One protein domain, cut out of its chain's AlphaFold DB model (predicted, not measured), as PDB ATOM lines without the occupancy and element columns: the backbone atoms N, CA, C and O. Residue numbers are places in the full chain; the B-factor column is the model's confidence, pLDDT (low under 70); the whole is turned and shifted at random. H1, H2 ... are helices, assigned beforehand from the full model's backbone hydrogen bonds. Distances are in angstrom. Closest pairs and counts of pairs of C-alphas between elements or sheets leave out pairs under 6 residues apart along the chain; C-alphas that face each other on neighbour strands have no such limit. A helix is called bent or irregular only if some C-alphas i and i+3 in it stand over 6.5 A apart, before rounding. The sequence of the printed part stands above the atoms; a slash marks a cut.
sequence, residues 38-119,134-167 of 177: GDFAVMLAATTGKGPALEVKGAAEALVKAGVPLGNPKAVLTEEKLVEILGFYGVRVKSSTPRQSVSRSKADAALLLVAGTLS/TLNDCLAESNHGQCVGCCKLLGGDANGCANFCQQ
ATOM      1  N   GLY A  38     -21.946  35.353  10.344       94.00
ATOM      2  CA  GLY A  38     -20.980  35.972  11.244       94.00
ATOM      3  C   GLY A  38     -20.049  34.963  11.918       94.00
ATOM      4  O   GLY A  38     -18.841  35.185  11.964       94.00
ATOM      5  N   ASP A  39     -20.580  33.823  12.362       94.25
ATOM      6  CA  ASP A  39     -19.756  32.734  12.908       94.25
ATOM      7  C   ASP A  39     -18.787  32.194  11.851       94.25
ATOM      8  O   ASP A  39     -17.619  31.921  12.136       94.25
ATOM      9  N   PHE A  40     -19.254  32.074  10.605       95.31
ATOM     10  CA  PHE A  40     -18.411  31.670   9.484       95.31
ATOM     11  C   PHE A  40     -17.359  32.711   9.119       95.31
ATOM     12  O   PHE A  40     -16.223  32.343   8.834       95.31
ATOM     13  N   ALA A  41     -17.687  33.999   9.207       93.81
ATOM     14  CA  ALA A  41     -16.737  35.084   9.005       93.81
ATOM     15  C   ALA A  41     -15.565  35.011   9.998       93.81
ATOM     16  O   ALA A  41     -14.417  35.172   9.590       93.81
ATOM     17  N   VAL A  42     -15.822  34.702  11.275       92.88
ATOM     18  CA  VAL A  42     -14.755  34.508  12.278       92.88
ATOM     19  C   VAL A  42     -13.835  33.358  11.884       92.88
ATOM     20  O   VAL A  42     -12.614  33.510  11.889       92.88
ATOM     21  N   MET A  43     -14.412  32.216  11.500       93.06
ATOM     22  CA  MET A  43     -13.615  31.070  11.069       93.06
ATOM     23  C   MET A  43     -12.787  31.375   9.820       93.06
ATOM     24  O   MET A  43     -11.601  31.057   9.764       93.06
ATOM     25  N   LEU A  44     -13.406  32.021   8.833       90.88
ATOM     26  CA  LEU A  44     -12.766  32.376   7.576       90.88
ATOM     27  C   LEU A  44     -11.626  33.370   7.792       90.88
ATOM     28  O   LEU A  44     -10.547  33.165   7.245       90.88
ATOM     29  N   ALA A  45     -11.822  34.393   8.627       88.44
ATOM     30  CA  ALA A  45     -10.775  35.350   8.978       88.44
ATOM     31  C   ALA A  45      -9.569  34.670   9.654       88.44
ATOM     32  O   ALA A  45      -8.426  35.038   9.388       88.44
ATOM     33  N   ALA A  46      -9.808  33.639  10.473       85.94
ATOM     34  CA  ALA A  46      -8.737  32.834  11.062       85.94
ATOM     35  C   ALA A  46      -7.993  31.979  10.018       85.94
ATOM     36  O   ALA A  46      -6.793  31.754  10.148       85.94
ATOM     37  N   THR A  47      -8.673  31.517   8.964       83.69
ATOM     38  CA  THR A  47      -8.036  30.804   7.841       83.69
ATOM     39  C   THR A  47      -7.248  31.749   6.929       83.69
ATOM     40  O   THR A  47      -6.182  31.397   6.422       83.69
ATOM     41  N   THR A  48      -7.754  32.962   6.703       75.31
ATOM     42  CA  THR A  48      -7.177  33.926   5.760       75.31
ATOM     43  C   THR A  48      -6.190  34.896   6.408       75.31
ATOM     44  O   THR A  48      -5.600  35.697   5.687       75.31
ATOM     45  N   GLY A  49      -5.923  34.830   7.710       69.50
ATOM     46  CA  GLY A  49      -5.025  35.771   8.380       69.50
ATOM     47  C   GLY A  49      -4.202  35.162   9.508       69.50
ATOM     48  O   GLY A  49      -4.556  34.147  10.093       69.50
ATOM     49  N   LYS A  50      -3.086  35.822   9.833       54.34
ATOM     50  CA  LYS A  50      -2.354  35.640  11.094       54.34
ATOM     51  C   LYS A  50      -2.646  36.865  11.959       54.34
ATOM     52  O   LYS A  50      -1.883  37.822  11.949       54.34
ATOM     53  N   GLY A  51      -3.805  36.890  12.606       57.25
ATOM     54  CA  GLY A  51      -4.250  38.013  13.434       57.25
ATOM     55  C   GLY A  51      -4.885  37.532  14.736       57.25
ATOM     56  O   GLY A  51      -5.152  36.334  14.868       57.25
ATOM     57  N   PRO A  52      -5.118  38.432  15.709       57.41
ATOM     58  CA  PRO A  52      -5.866  38.085  16.912       57.41
ATOM     59  C   PRO A  52      -7.251  37.557  16.526       57.41
ATOM     60  O   PRO A  52      -7.819  37.979  15.518       57.41
ATOM     61  N   ALA A  53      -7.792  36.640  17.331       67.25
ATOM     62  CA  ALA A  53      -9.152  36.155  17.138       67.25
ATOM     63  C   ALA A  53     -10.110  37.355  17.112       67.25
ATOM     64  O   ALA A  53     -10.208  38.103  18.085       67.25
ATOM     65  N   LEU A  54     -10.767  37.566  15.973       77.25
ATOM     66  CA  LEU A  54     -11.708  38.662  15.799       77.25
ATOM     67  C   LEU A  54     -13.077  38.234  16.318       77.25
ATOM     68  O   LEU A  54     -13.559  37.144  16.015       77.25
ATOM     69  N   GLU A  55     -13.735  39.127  17.049       86.31
ATOM     70  CA  GLU A  55     -15.162  38.983  17.320       86.31
ATOM     71  C   GLU A  55     -15.963  39.061  16.012       86.31
ATOM     72  O   GLU A  55     -15.524  39.664  15.029       86.31
ATOM     73  N   VAL A  56     -17.178  38.503  16.015       86.06
ATOM     74  CA  VAL A  56     -18.049  38.383  14.832       86.06
ATOM     75  C   VAL A  56     -18.151  39.676  14.021       86.06
ATOM     76  O   VAL A  56     -17.986  39.653  12.802       86.06
ATOM     77  N   LYS A  57     -18.390  40.812  14.688       86.25
ATOM     78  CA  LYS A  57     -18.504  42.115  14.020       86.25
ATOM     79  C   LYS A  57     -17.197  42.504  13.322       86.25
ATOM     80  O   LYS A  57     -17.228  42.868  12.152       86.25
ATOM     81  N   GLY A  58     -16.065  42.386  14.015       85.88
ATOM     82  CA  GLY A  58     -14.754  42.730  13.463       85.88
ATOM     83  C   GLY A  58     -14.352  41.823  12.299       85.88
ATOM     84  O   GLY A  58     -13.857  42.312  11.286       85.88
ATOM     85  N   ALA A  59     -14.624  40.520  12.406       87.44
ATOM     86  CA  ALA A  59     -14.357  39.561  11.336       87.44
ATOM     87  C   ALA A  59     -15.197  39.856  10.086       87.44
ATOM     88  O   ALA A  59     -14.662  39.924   8.978       87.44
ATOM     89  N   ALA A  60     -16.503  40.082  10.264       90.62
ATOM     90  CA  ALA A  60     -17.400  40.411   9.164       90.62
ATOM     91  C   ALA A  60     -17.011  41.739   8.492       90.62
ATOM     92  O   ALA A  60     -16.935  41.797   7.269       90.62
ATOM     93  N   GLU A  61     -16.707  42.786   9.264       89.19
ATOM     94  CA  GLU A  61     -16.280  44.081   8.719       89.19
ATOM     95  C   GLU A  61     -14.960  43.990   7.946       89.19
ATOM     96  O   GLU A  61     -14.840  44.590   6.877       89.19
ATOM     97  N   ALA A  62     -13.977  43.240   8.453       85.31
ATOM     98  CA  ALA A  62     -12.702  43.046   7.769       85.31
ATOM     99  C   ALA A  62     -12.886  42.316   6.429       85.31
ATOM    100  O   ALA A  62     -12.382  42.769   5.403       85.31
ATOM    101  N   LEU A  63     -13.665  41.232   6.421       88.50
ATOM    102  CA  LEU A  63     -13.937  40.454   5.212       88.50
ATOM    103  C   LEU A  63     -14.788  41.232   4.194       88.50
ATOM    104  O   LEU A  63     -14.521  41.151   2.999       88.50
ATOM    105  N   VAL A  64     -15.759  42.037   4.641       90.12
ATOM    106  CA  VAL A  64     -16.532  42.923   3.750       90.12
ATOM    107  C   VAL A  64     -15.641  44.003   3.138       90.12
ATOM    108  O   VAL A  64     -15.725  44.237   1.937       90.12
ATOM    109  N   LYS A  65     -14.752  44.631   3.922       85.75
ATOM    110  CA  LYS A  65     -13.760  45.583   3.385       85.75
ATOM    111  C   LYS A  65     -12.858  44.926   2.343       85.75
ATOM    112  O   LYS A  65     -12.572  45.541   1.325       85.75
ATOM    113  N   ALA A  66     -12.493  43.668   2.577       81.56
ATOM    114  CA  ALA A  66     -11.768  42.814   1.647       81.56
ATOM    115  C   ALA A  66     -12.589  42.360   0.421       81.56
ATOM    116  O   ALA A  66     -12.012  41.763  -0.487       81.56
ATOM    117  N   GLY A  67     -13.878  42.697   0.332       87.06
ATOM    118  CA  GLY A  67     -14.733  42.427  -0.828       87.06
ATOM    119  C   GLY A  67     -15.452  41.078  -0.784       87.06
ATOM    120  O   GLY A  67     -16.133  40.718  -1.741       87.06
ATOM    121  N   VAL A  68     -15.338  40.329   0.317       90.38
ATOM    122  CA  VAL A  68     -15.996  39.025   0.469       90.38
ATOM    123  C   VAL A  68     -17.519  39.223   0.544       90.38
ATOM    124  O   VAL A  68     -17.989  40.009   1.375       90.38
ATOM    125  N   PRO A  69     -18.323  38.484  -0.245       92.69
ATOM    126  CA  PRO A  69     -19.769  38.693  -0.357       92.69
ATOM    127  C   PRO A  69     -20.573  38.073   0.808       92.69
ATOM    128  O   PRO A  69     -21.490  37.267   0.626       92.69
ATOM    129  N   LEU A  70     -20.244  38.452   2.046       92.00
ATOM    130  CA  LEU A  70     -20.836  37.872   3.257       92.00
ATOM    131  C   LEU A  70     -22.348  38.135   3.385       92.00
ATOM    132  O   LEU A  70     -23.099  37.259   3.804       92.00
ATOM    133  N   GLY A  71     -22.826  39.321   3.003       91.94
ATOM    134  CA  GLY A  71     -24.212  39.728   3.257       91.94
ATOM    135  C   GLY A  71     -24.471  40.020   4.742       91.94
ATOM    136  O   GLY A  71     -23.646  40.642   5.408       91.94
ATOM    137  N   ASN A  72     -25.632  39.613   5.271       93.19
ATOM    138  CA  ASN A  72     -26.020  39.897   6.658       93.19
ATOM    139  C   ASN A  72     -25.344  38.920   7.648       93.19
ATOM    140  O   ASN A  72     -25.709  37.744   7.658       93.19
ATOM    141  N   PRO A  73     -24.457  39.380   8.555       92.88
ATOM    142  CA  PRO A  73     -23.743  38.505   9.489       92.88
ATOM    143  C   PRO A  73     -24.653  37.829  10.526       92.88
ATOM    144  O   PRO A  73     -24.271  36.813  11.094       92.88
ATOM    145  N   LYS A  74     -25.858  38.360  10.773       93.81
ATOM    146  CA  LYS A  74     -26.829  37.759  11.704       93.81
ATOM    147  C   LYS A  74     -27.693  36.673  11.055       93.81
ATOM    148  O   LYS A  74     -28.450  36.010  11.758       93.81
ATOM    149  N   ALA A  75     -27.642  36.526   9.732       95.25
ATOM    150  CA  ALA A  75     -28.411  35.508   9.032       95.25
ATOM    151  C   ALA A  75     -27.807  34.115   9.255       95.25
ATOM    152  O   ALA A  75     -26.593  33.969   9.408       95.25
ATOM    153  N   VAL A  76     -28.658  33.088   9.225       96.56
ATOM    154  CA  VAL A  76     -28.215  31.690   9.168       96.56
ATOM    155  C   VAL A  76     -27.408  31.481   7.887       96.56
ATOM    156  O   VAL A  76     -27.815  31.933   6.816       96.56
ATOM    157  N   LEU A  77     -26.271  30.795   7.989       97.00
ATOM    158  CA  LEU A  77     -25.458  30.442   6.835       97.00
ATOM    159  C   LEU A  77     -26.176  29.365   6.015       97.00
ATOM    160  O   LEU A  77     -26.346  28.234   6.474       97.00
ATOM    161  N   THR A  78     -26.577  29.714   4.797       96.69
ATOM    162  CA  THR A  78     -27.166  28.782   3.830       96.69
ATOM    163  C   THR A  78     -26.109  28.227   2.881       96.69
ATOM    164  O   THR A  78     -25.033  28.810   2.720       96.69
ATOM    165  N   GLU A  79     -26.402  27.100   2.229       95.06
ATOM    166  CA  GLU A  79     -25.487  26.531   1.234       95.06
ATOM    167  C   GLU A  79     -25.247  27.470   0.053       95.06
ATOM    168  O   GLU A  79     -24.119  27.568  -0.420       95.06
ATOM    169  N   GLU A  80     -26.275  28.190  -0.394       95.31
ATOM    170  CA  GLU A  80     -26.146  29.205  -1.443       95.31
ATOM    171  C   GLU A  80     -25.131  30.286  -1.061       95.31
ATOM    172  O   GLU A  80     -24.207  30.570  -1.824       95.31
ATOM    173  N   LYS A  81     -25.241  30.827   0.158       97.12
ATOM    174  CA  LYS A  81     -24.312  31.852   0.637       97.12
ATOM    175  C   LYS A  81     -22.895  31.297   0.807       97.12
ATOM    176  O   LYS A  81     -21.927  31.986   0.497       97.12
ATOM    177  N   LEU A  82     -22.755  30.052   1.263       96.12
ATOM    178  CA  LEU A  82     -21.449  29.399   1.345       96.12
ATOM    179  C   LEU A  82     -20.810  29.238  -0.043       96.12
ATOM    180  O   LEU A  82     -19.628  29.533  -0.196       96.12
ATOM    181  N   VAL A  83     -21.578  28.808  -1.048       95.69
ATOM    182  CA  VAL A  83     -21.112  28.679  -2.441       95.69
ATOM    183  C   VAL A  83     -20.645  30.027  -2.991       95.69
ATOM    184  O   VAL A  83     -19.586  30.092  -3.609       95.69
ATOM    185  N   GLU A  84     -21.387  31.102  -2.733       94.94
ATOM    186  CA  GLU A  84     -21.020  32.458  -3.156       94.94
ATOM    187  C   GLU A  84     -19.686  32.913  -2.537       94.94
ATOM    188  O   GLU A  84     -18.798  33.392  -3.246       94.94
ATOM    189  N   ILE A  85     -19.502  32.692  -1.230       94.50
ATOM    190  CA  ILE A  85     -18.248  33.022  -0.537       94.50
ATOM    191  C   ILE A  85     -17.088  32.169  -1.066       94.50
ATOM    192  O   ILE A  85     -15.996  32.683  -1.285       94.50
ATOM    193  N   LEU A  86     -17.303  30.874  -1.298       93.94
ATOM    194  CA  LEU A  86     -16.290  29.980  -1.863       93.94
ATOM    195  C   LEU A  86     -15.886  30.392  -3.285       93.94
ATOM    196  O   LEU A  86     -14.695  30.402  -3.607       93.94
ATOM    197  N   GLY A  87     -16.860  30.800  -4.101       91.94
ATOM    198  CA  GLY A  87     -16.637  31.295  -5.455       91.94
ATOM    199  C   GLY A  87     -15.725  32.520  -5.492       91.94
ATOM    200  O   GLY A  87     -14.862  32.596  -6.366       91.94
ATOM    201  N   PHE A  88     -15.837  33.416  -4.506       90.62
ATOM    202  CA  PHE A  88     -14.930  34.558  -4.357       90.62
ATOM    203  C   PHE A  88     -13.461  34.115  -4.256       90.62
ATOM    204  O   PHE A  88     -12.610  34.661  -4.952       90.62
ATOM    205  N   TYR A  89     -13.163  33.058  -3.492       89.19
ATOM    206  CA  TYR A  89     -11.808  32.495  -3.371       89.19
ATOM    207  C   TYR A  89     -11.405  31.567  -4.531       89.19
ATOM    208  O   TYR A  89     -10.345  30.952  -4.483       89.19
ATOM    209  N   GLY A  90     -12.226  31.444  -5.579       88.62
ATOM    210  CA  GLY A  90     -11.958  30.565  -6.719       88.62
ATOM    211  C   GLY A  90     -12.347  29.099  -6.506       88.62
ATOM    212  O   GLY A  90     -12.089  28.268  -7.377       88.62
ATOM    213  N   VAL A  91     -13.002  28.762  -5.392       90.31
ATOM    214  CA  VAL A  91     -13.525  27.413  -5.142       90.31
ATOM    215  C   VAL A  91     -14.873  27.263  -5.848       90.31
ATOM    216  O   VAL A  91     -15.889  27.800  -5.408       90.31
ATOM    217  N   ARG A  92     -14.903  26.513  -6.954       88.69
ATOM    218  CA  ARG A  92     -16.135  26.266  -7.718       88.69
ATOM    219  C   ARG A  92     -16.857  25.019  -7.215       88.69
ATOM    220  O   ARG A  92     -16.435  23.896  -7.470       88.69
ATOM    221  N   VAL A  93     -17.980  25.230  -6.538       86.69
ATOM    222  CA  VAL A  93     -18.881  24.183  -6.038       86.69
ATOM    223  C   VAL A  93     -20.330  24.523  -6.389       86.69
ATOM    224  O   VAL A  93     -20.660  25.679  -6.638       86.69
ATOM    225  N   LYS A  94     -21.209  23.518  -6.422       88.44
ATOM    226  CA  LYS A  94     -22.660  23.698  -6.590       88.44
ATOM    227  C   LYS A  94     -23.382  23.122  -5.374       88.44
ATOM    228  O   LYS A  94     -22.938  22.116  -4.824       88.44
ATOM    229  N   SER A  95     -24.501  23.730  -4.994       88.19
ATOM    230  CA  SER A  95     -25.417  23.171  -3.998       88.19
ATOM    231  C   SER A  95     -26.685  22.671  -4.684       88.19
ATOM    232  O   SER A  95     -27.272  23.375  -5.505       88.19
ATOM    233  N   SER A  96     -27.111  21.457  -4.345       87.31
ATOM    234  CA  SER A  96     -28.430  20.923  -4.704       87.31
ATOM    235  C   SER A  96     -29.522  21.348  -3.714       87.31
ATOM    236  O   SER A  96     -30.705  21.160  -3.990       87.31
ATOM    237  N   THR A  97     -29.145  21.939  -2.576       90.44
ATOM    238  CA  THR A  97     -30.035  22.349  -1.483       90.44
ATOM    239  C   THR A  97     -29.726  23.787  -1.029       90.44
ATOM    240  O   THR A  97     -29.394  24.029   0.130       90.44
ATOM    241  N   PRO A  98     -29.878  24.796  -1.910       89.75
ATOM    242  CA  PRO A  98     -29.374  26.161  -1.688       89.75
ATOM    243  C   PRO A  98     -29.897  26.837  -0.412       89.75
ATOM    244  O   PRO A  98     -29.173  27.589   0.237       89.75
ATOM    245  N   ARG A  99     -31.141  26.536  -0.014       94.12
ATOM    246  CA  ARG A  99     -31.791  27.102   1.183       94.12
ATOM    247  C   ARG A  99     -31.465  26.359   2.479       94.12
ATOM    248  O   ARG A  99     -31.885  26.799   3.547       94.12
ATOM    249  N   GLN A 100     -30.775  25.223   2.405       93.00
ATOM    250  CA  GLN A 100     -30.442  24.432   3.582       93.00
ATOM    251  C   GLN A 100     -29.384  25.154   4.420       93.00
ATOM    252  O   GLN A 100     -28.443  25.742   3.887       93.00
ATOM    253  N   SER A 101     -29.546  25.109   5.742       94.69
ATOM    254  CA  SER A 101     -28.544  25.623   6.672       94.69
ATOM    255  C   SER A 101     -27.286  24.759   6.642       94.69
ATOM    256  O   SER A 101     -27.365  23.528   6.658       94.69
ATOM    257  N   VAL A 102     -26.129  25.402   6.684       93.88
ATOM    258  CA  VAL A 102     -24.826  24.742   6.707       93.88
ATOM    259  C   VAL A 102     -24.530  24.208   8.110       93.88
ATOM    260  O   VAL A 102     -24.619  24.932   9.102       93.88
ATOM    261  N   SER A 103     -24.153  22.931   8.198       92.62
ATOM    262  CA  SER A 103     -23.644  22.342   9.439       92.62
ATOM    263  C   SER A 103     -22.227  22.831   9.737       92.62
ATOM    264  O   SER A 103     -21.467  23.185   8.833       92.62
ATOM    265  N   ARG A 104     -21.823  22.762  11.009       91.56
ATOM    266  CA  ARG A 104     -20.455  23.114  11.406       91.56
ATOM    267  C   ARG A 104     -19.395  22.319  10.633       91.56
ATOM    268  O   ARG A 104     -18.481  22.914  10.080       91.56
ATOM    269  N   SER A 105     -19.581  21.006  10.499       90.75
ATOM    270  CA  SER A 105     -18.665  20.131   9.754       90.75
ATOM    271  C   SER A 105     -18.511  20.521   8.280       90.75
ATOM    272  O   SER A 105     -17.412  20.454   7.733       90.75
ATOM    273  N   LYS A 106     -19.593  20.962   7.628       92.25
ATOM    274  CA  LYS A 106     -19.554  21.416   6.233       92.25
ATOM    275  C   LYS A 106     -18.844  22.764   6.099       92.25
ATOM    276  O   LYS A 106     -18.100  22.958   5.141       92.25
ATOM    277  N   ALA A 107     -19.022  23.659   7.070       93.44
ATOM    278  CA  ALA A 107     -18.253  24.897   7.147       93.44
ATOM    279  C   ALA A 107     -16.750  24.630   7.332       93.44
ATOM    280  O   ALA A 107     -15.950  25.204   6.598       93.44
ATOM    281  N   ASP A 108     -16.364  23.723   8.234       92.62
ATOM    282  CA  ASP A 108     -14.953  23.369   8.449       92.62
ATOM    283  C   ASP A 108     -14.320  22.778   7.170       92.62
ATOM    284  O   ASP A 108     -13.227  23.181   6.767       92.62
ATOM    285  N   ALA A 109     -15.033  21.895   6.459       93.12
ATOM    286  CA  ALA A 109     -14.575  21.355   5.175       93.12
ATOM    287  C   ALA A 109     -14.417  22.441   4.093       93.12
ATOM    288  O   ALA A 109     -13.458  22.421   3.321       93.12
ATOM    289  N   ALA A 110     -15.329  23.416   4.047       94.19
ATOM    290  CA  ALA A 110     -15.249  24.538   3.118       94.19
ATOM    291  C   ALA A 110     -14.005  25.412   3.365       94.19
ATOM    292  O   ALA A 110     -13.364  25.853   2.411       94.19
ATOM    293  N   LEU A 111     -13.613  25.612   4.627       93.75
ATOM    294  CA  LEU A 111     -12.406  26.371   4.978       93.75
ATOM    295  C   LEU A 111     -11.124  25.682   4.505       93.75
ATOM    296  O   LEU A 111     -10.195  26.364   4.077       93.75
ATOM    297  N   LEU A 112     -11.080  24.346   4.513       92.50
ATOM    298  CA  LEU A 112      -9.947  23.596   3.962       92.50
ATOM    299  C   LEU A 112      -9.782  23.830   2.453       92.50
ATOM    300  O   LEU A 112      -8.655  23.956   1.974       92.50
ATOM    301  N   LEU A 113     -10.887  23.950   1.710       91.12
ATOM    302  CA  LEU A 113     -10.842  24.284   0.281       91.12
ATOM    303  C   LEU A 113     -10.274  25.689   0.062       91.12
ATOM    304  O   LEU A 113      -9.394  25.870  -0.780       91.12
ATOM    305  N   VAL A 114     -10.717  26.668   0.859       90.00
ATOM    306  CA  VAL A 114     -10.160  28.030   0.826       90.00
ATOM    307  C   VAL A 114      -8.666  28.001   1.148       90.00
ATOM    308  O   VAL A 114      -7.872  28.534   0.376       90.00
ATOM    309  N   ALA A 115      -8.247  27.324   2.218       88.25
ATOM    310  CA  ALA A 115      -6.834  27.193   2.577       88.25
ATOM    311  C   ALA A 115      -5.989  26.586   1.442       88.25
ATOM    312  O   ALA A 115      -4.869  27.042   1.188       88.25
ATOM    313  N   GLY A 116      -6.544  25.609   0.718       86.12
ATOM    314  CA  GLY A 116      -5.938  25.043  -0.485       86.12
ATOM    315  C   GLY A 116      -5.713  26.087  -1.582       86.12
ATOM    316  O   GLY A 116      -4.604  26.183  -2.106       86.12
ATOM    317  N   THR A 117      -6.711  26.927  -1.883       85.44
ATOM    318  CA  THR A 117      -6.557  28.009  -2.883       85.44
ATOM    319  C   THR A 117      -5.486  29.026  -2.491       85.44
ATOM    320  O   THR A 117      -4.640  29.361  -3.320       85.44
ATOM    321  N   LEU A 118      -5.451  29.431  -1.216       83.75
ATOM    322  CA  LEU A 118      -4.440  30.339  -0.664       83.75
ATOM    323  C   LEU A 118      -3.019  29.761  -0.747       83.75
ATOM    324  O   LEU A 118      -2.054  30.514  -0.824       83.75
ATOM    325  N   SER A 119      -2.887  28.434  -0.701       79.94
ATOM    326  CA  SER A 119      -1.596  27.733  -0.738       79.94
ATOM    327  C   SER A 119      -1.172  27.346  -2.159       79.94
ATOM    328  O   SER A 119      -0.000  27.070  -2.390       79.94
ATOM    329  N   THR A 134       7.196  41.000  -7.353       83.56
ATOM    330  CA  THR A 134       6.472  42.190  -6.909       83.56
ATOM    331  C   THR A 134       5.009  41.859  -6.628       83.56
ATOM    332  O   THR A 134       4.463  40.896  -7.162       83.56
ATOM    333  N   LEU A 135       4.338  42.689  -5.821       82.94
ATOM    334  CA  LEU A 135       2.903  42.525  -5.551       82.94
ATOM    335  C   LEU A 135       2.065  42.541  -6.840       82.94
ATOM    336  O   LEU A 135       1.105  41.786  -6.949       82.94
ATOM    337  N   ASN A 136       2.459  43.327  -7.846       85.94
ATOM    338  CA  ASN A 136       1.770  43.387  -9.139       85.94
ATOM    339  C   ASN A 136       1.771  42.049  -9.886       85.94
ATOM    340  O   ASN A 136       0.798  41.751 -10.577       85.94
ATOM    341  N   ASP A 137       2.782  41.201  -9.683       84.56
ATOM    342  CA  ASP A 137       2.837  39.873 -10.306       84.56
ATOM    343  C   ASP A 137       1.728  38.945  -9.788       84.56
ATOM    344  O   ASP A 137       1.326  38.008 -10.483       84.56
ATOM    345  N   CYS A 138       1.201  39.222  -8.588       86.19
ATOM    346  CA  CYS A 138       0.109  38.470  -7.978       86.19
ATOM    347  C   CYS A 138      -1.258  38.771  -8.606       86.19
ATOM    348  O   CYS A 138      -2.172  37.961  -8.473       86.19
ATOM    349  N   LEU A 139      -1.416  39.893  -9.319       86.44
ATOM    350  CA  LEU A 139      -2.658  40.186 -10.053       86.44
ATOM    351  C   LEU A 139      -2.837  39.293 -11.287       86.44
ATOM    352  O   LEU A 139      -3.938  39.219 -11.822       86.44
ATOM    353  N   ALA A 140      -1.774  38.610 -11.726       83.19
ATOM    354  CA  ALA A 140      -1.833  37.625 -12.800       83.19
ATOM    355  C   ALA A 140      -2.370  36.254 -12.343       83.19
ATOM    356  O   ALA A 140      -2.514  35.349 -13.164       83.19
ATOM    357  N   GLU A 141      -2.635  36.069 -11.045       83.62
ATOM    358  CA  GLU A 141      -3.230  34.835 -10.534       83.62
ATOM    359  C   GLU A 141      -4.682  34.670 -11.007       83.62
ATOM    360  O   GLU A 141      -5.404  35.634 -11.259       83.62
ATOM    361  N   SER A 142      -5.138  33.422 -11.121       81.81
ATOM    362  CA  SER A 142      -6.419  33.116 -11.779       81.81
ATOM    363  C   SER A 142      -7.652  33.394 -10.912       81.81
ATOM    364  O   SER A 142      -8.780  33.361 -11.407       81.81
ATOM    365  N   ASN A 143      -7.475  33.602  -9.607       85.81
ATOM    366  CA  ASN A 143      -8.560  33.891  -8.672       85.81
ATOM    367  C   ASN A 143      -8.063  34.666  -7.444       85.81
ATOM    368  O   ASN A 143      -6.862  34.738  -7.170       85.81
ATOM    369  N   HIS A 144      -9.012  35.213  -6.677       87.75
ATOM    370  CA  HIS A 144      -8.723  36.018  -5.488       87.75
ATOM    371  C   HIS A 144      -7.916  35.248  -4.436       87.75
ATOM    372  O   HIS A 144      -6.948  35.784  -3.903       87.75
ATOM    373  N   GLY A 145      -8.240  33.970  -4.190       86.69
ATOM    374  CA  GLY A 145      -7.531  33.128  -3.221       86.69
ATOM    375  C   GLY A 145      -6.045  32.966  -3.551       86.69
ATOM    376  O   GLY A 145      -5.190  33.192  -2.693       86.69
ATOM    377  N   GLN A 146      -5.721  32.661  -4.807       87.88
ATOM    378  CA  GLN A 146      -4.334  32.552  -5.274       87.88
ATOM    379  C   GLN A 146      -3.581  33.880  -5.172       87.88
ATOM    380  O   GLN A 146      -2.446  33.904  -4.698       87.88
ATOM    381  N   CYS A 147      -4.215  34.994  -5.532       88.31
ATOM    382  CA  CYS A 147      -3.596  36.312  -5.393       88.31
ATOM    383  C   CYS A 147      -3.302  36.673  -3.939       88.31
ATOM    384  O   CYS A 147      -2.198  37.126  -3.627       88.31
ATOM    385  N   VAL A 148      -4.253  36.433  -3.031       88.31
ATOM    386  CA  VAL A 148      -4.049  36.676  -1.597       88.31
ATOM    387  C   VAL A 148      -2.921  35.795  -1.066       88.31
ATOM    388  O   VAL A 148      -2.102  36.262  -0.273       88.31
ATOM    389  N   GLY A 149      -2.845  34.543  -1.518       87.69
ATOM    390  CA  GLY A 149      -1.715  33.659  -1.245       87.69
ATOM    391  C   GLY A 149      -0.384  34.255  -1.710       87.69
ATOM    392  O   GLY A 149       0.554  34.358  -0.922       87.69
ATOM    393  N   CYS A 150      -0.314  34.691  -2.969       88.25
ATOM    394  CA  CYS A 150       0.885  35.262  -3.580       88.25
ATOM    395  C   CYS A 150       1.365  36.515  -2.845       88.25
ATOM    396  O   CYS A 150       2.530  36.608  -2.462       88.25
ATOM    397  N   CYS A 151       0.452  37.442  -2.564       88.69
ATOM    398  CA  CYS A 151       0.774  38.670  -1.850       88.69
ATOM    399  C   CYS A 151       1.338  38.390  -0.445       88.69
ATOM    400  O   CYS A 151       2.298  39.035  -0.020       88.69
ATOM    401  N   LYS A 152       0.813  37.377   0.256       86.31
ATOM    402  CA  LYS A 152       1.349  36.965   1.563       86.31
ATOM    403  C   LYS A 152       2.745  36.359   1.478       86.31
ATOM    404  O   LYS A 152       3.540  36.582   2.388       86.31
ATOM    405  N   LEU A 153       3.059  35.606   0.419       85.44
ATOM    406  CA  LEU A 153       4.418  35.085   0.207       85.44
ATOM    407  C   LEU A 153       5.440  36.217   0.047       85.44
ATOM    408  O   LEU A 153       6.585  36.065   0.463       85.44
ATOM    409  N   LEU A 154       5.008  37.362  -0.483       86.31
ATOM    410  CA  LEU A 154       5.816  38.577  -0.609       86.31
ATOM    411  C   LEU A 154       5.826  39.451   0.659       86.31
ATOM    412  O   LEU A 154       6.359  40.558   0.638       86.31
ATOM    413  N   GLY A 155       5.256  38.968   1.769       83.88
ATOM    414  CA  GLY A 155       5.256  39.664   3.058       83.88
ATOM    415  C   GLY A 155       4.098  40.641   3.269       83.88
ATOM    416  O   GLY A 155       4.110  41.377   4.254       83.88
ATOM    417  N   GLY A 156       3.094  40.655   2.387       83.31
ATOM    418  CA  GLY A 156       1.886  41.453   2.586       83.31
ATOM    419  C   GLY A 156       1.020  40.940   3.743       83.31
ATOM    420  O   GLY A 156       0.948  39.736   4.016       83.31
ATOM    421  N   ASP A 157       0.335  41.855   4.430       81.62
ATOM    422  CA  ASP A 157      -0.634  41.502   5.464       81.62
ATOM    423  C   ASP A 157      -1.979  41.061   4.859       81.62
ATOM    424  O   ASP A 157      -2.304  41.356   3.710       81.62
ATOM    425  N   ALA A 158      -2.795  40.348   5.639       74.88
ATOM    426  CA  ALA A 158      -4.040  39.760   5.145       74.88
ATOM    427  C   ALA A 158      -5.035  40.794   4.581       74.88
ATOM    428  O   ALA A 158      -5.668  40.522   3.560       74.88
ATOM    429  N   ASN A 159      -5.155  41.971   5.206       76.62
ATOM    430  CA  ASN A 159      -6.096  43.005   4.774       76.62
ATOM    431  C   ASN A 159      -5.560  43.758   3.553       76.62
ATOM    432  O   ASN A 159      -6.303  43.975   2.594       76.62
ATOM    433  N   GLY A 160      -4.274  44.116   3.565       82.88
ATOM    434  CA  GLY A 160      -3.587  44.726   2.430       82.88
ATOM    435  C   GLY A 160      -3.663  43.842   1.187       82.88
ATOM    436  O   GLY A 160      -4.086  44.307   0.129       82.88
ATOM    437  N   CYS A 161      -3.368  42.548   1.334       86.19
ATOM    438  CA  CYS A 161      -3.458  41.580   0.245       86.19
ATOM    439  C   CYS A 161      -4.879  41.410  -0.283       86.19
ATOM    440  O   CYS A 161      -5.084  41.405  -1.494       86.19
ATOM    441  N   ALA A 162      -5.874  41.292   0.598       83.19
ATOM    442  CA  ALA A 162      -7.246  41.103   0.151       83.19
ATOM    443  C   ALA A 162      -7.791  42.329  -0.598       83.19
ATOM    444  O   ALA A 162      -8.430  42.150  -1.635       83.19
ATOM    445  N   ASN A 163      -7.479  43.546  -0.133       84.62
ATOM    446  CA  ASN A 163      -7.818  44.794  -0.827       84.62
ATOM    447  C   ASN A 163      -7.107  44.902  -2.179       84.62
ATOM    448  O   ASN A 163      -7.735  45.206  -3.189       84.62
ATOM    449  N   PHE A 164      -5.807  44.612  -2.212       87.00
ATOM    450  CA  PHE A 164      -5.017  44.637  -3.438       87.00
ATOM    451  C   PHE A 164      -5.583  43.689  -4.509       87.00
ATOM    452  O   PHE A 164      -5.741  44.081  -5.668       87.00
ATOM    453  N   CYS A 165      -5.966  42.476  -4.104       87.88
ATOM    454  CA  CYS A 165      -6.478  41.426  -4.984       87.88
ATOM    455  C   CYS A 165      -7.926  41.626  -5.457       87.88
ATOM    456  O   CYS A 165      -8.378  40.877  -6.321       87.88
ATOM    457  N   GLN A 166      -8.654  42.640  -4.970       85.50
ATOM    458  CA  GLN A 166      -9.976  42.998  -5.520       85.50
ATOM    459  C   GLN A 166      -9.915  43.412  -6.994       85.50
ATOM    460  O   GLN A 166     -10.920  43.369  -7.695       85.50
ATOM    461  N   GLN A 167      -8.734  43.809  -7.467       80.94
ATOM    462  CA  GLN A 167      -8.506  44.200  -8.855       80.94
ATOM    463  C   GLN A 167      -8.551  43.016  -9.830       80.94
ATOM    464  O   GLN A 167      -8.603  43.233 -11.042       80.94
TER     465      GLN A 167
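Overview. This is residues 38 to 119 and 134 to 167 of the 177 residues of an uncharacterized protein of Acidobacteria bacterium (UniProt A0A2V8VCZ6). The longest helix, H4, runs along one side of the domain, with H1 packed on it at a small angle, H2 crossing H1, and H3 alongside H4 without clearly touching it. Beyond these, where H4 ends, the three helices H5, H6 and H7 make a small cluster, with H6 on the last turns of H4. The printed part has 116 residues with seven named helices, H1 to H7 in order along the chain, and no named strand: the class is all helix. It is compact, with a radius of gyration of the C-alphas of 13.6 A, and its C-alphas span 42 by 29 by 21 A.

Arrangement. Start at H4, residues 104 to 119, which touches H1, residues 38 to 48; their closest C-alphas, of Ala 115 and Thr 47, are 6.5 A apart. These two run the same way at a shallow tilt of 30 degrees. H1 also touches H2, residues 56 to 65, at a steep tilt of 61 degrees, closest at the C-alphas of Val 42 and Ala 59, 5.2 A. H3, residues 79 to 88, is close to H4 but not clearly touching, at a shallow tilt of 10 degrees; look at the C-alphas of Leu 86 and Val 114, the closest, 7.0 A apart. With residues 114 to 119 alone, H4 touches H6, residues 144 to 153, at a steep tilt of 59 degrees; the C-alphas of Leu 118 and Gly 149 come closest, 4.3 A. H6 and H5, residues 135 to 140, form a helical hairpin, closest at the C-alphas of Cys 147 and Cys 138, 5.0 A. H6 also touches H7, residues 158 to 167, opposite ways at a steep tilt of 48 degrees, with the closest C-alphas, of Val 148 and Cys 161, 5.3 A apart. H5 and H7 only just touch, with 3 pairs of C-alphas within 8 A, closest at Leu 139 and Cys 165, 6.5 A. Helix packing is mostly crossed, but only just: of 6 pairs that touch and have a tilt, 2 are at a shallow one. In H1, H2, H3, H4 and H6 every O i to N i+4 pair is within hydrogen-bond range; in H7 it is 5 of 6, and in H5 0 of 2, beside 3 of 3 O i to N i+3 pairs.

Along the chain. Find C-alpha 104 at (-20.455, 23.114, 11.406); from there H4 runs 22.9 A to C-alpha 119 at (-1.596, 27.733, -0.738). H1 covers 15.0 A, H2 14.2 A, H3 14.4 A, H5 9.9 A and H6 14.4 A. H7 covers 15.4 A and ends at C-alpha 167, (-8.506, 44.200, -8.855); it is neither bent nor irregular, but only just: C-alphas 164 and 167 are 6.5 A apart.

Size, cuts and confidence. The two C-alphas farthest apart are those of Gln 100 and Thr 134, 42.3 A. Residues 120 to 133 are not printed, and C-alphas 119 and 134 stand 17.7 A apart across this cut. The links H2 to H3, residues 66 to 78, and H3 to H4, residues 89 to 103, are long. Mean pLDDT of the printed part is 87.6; look for values under 70 at residues 49 to 53.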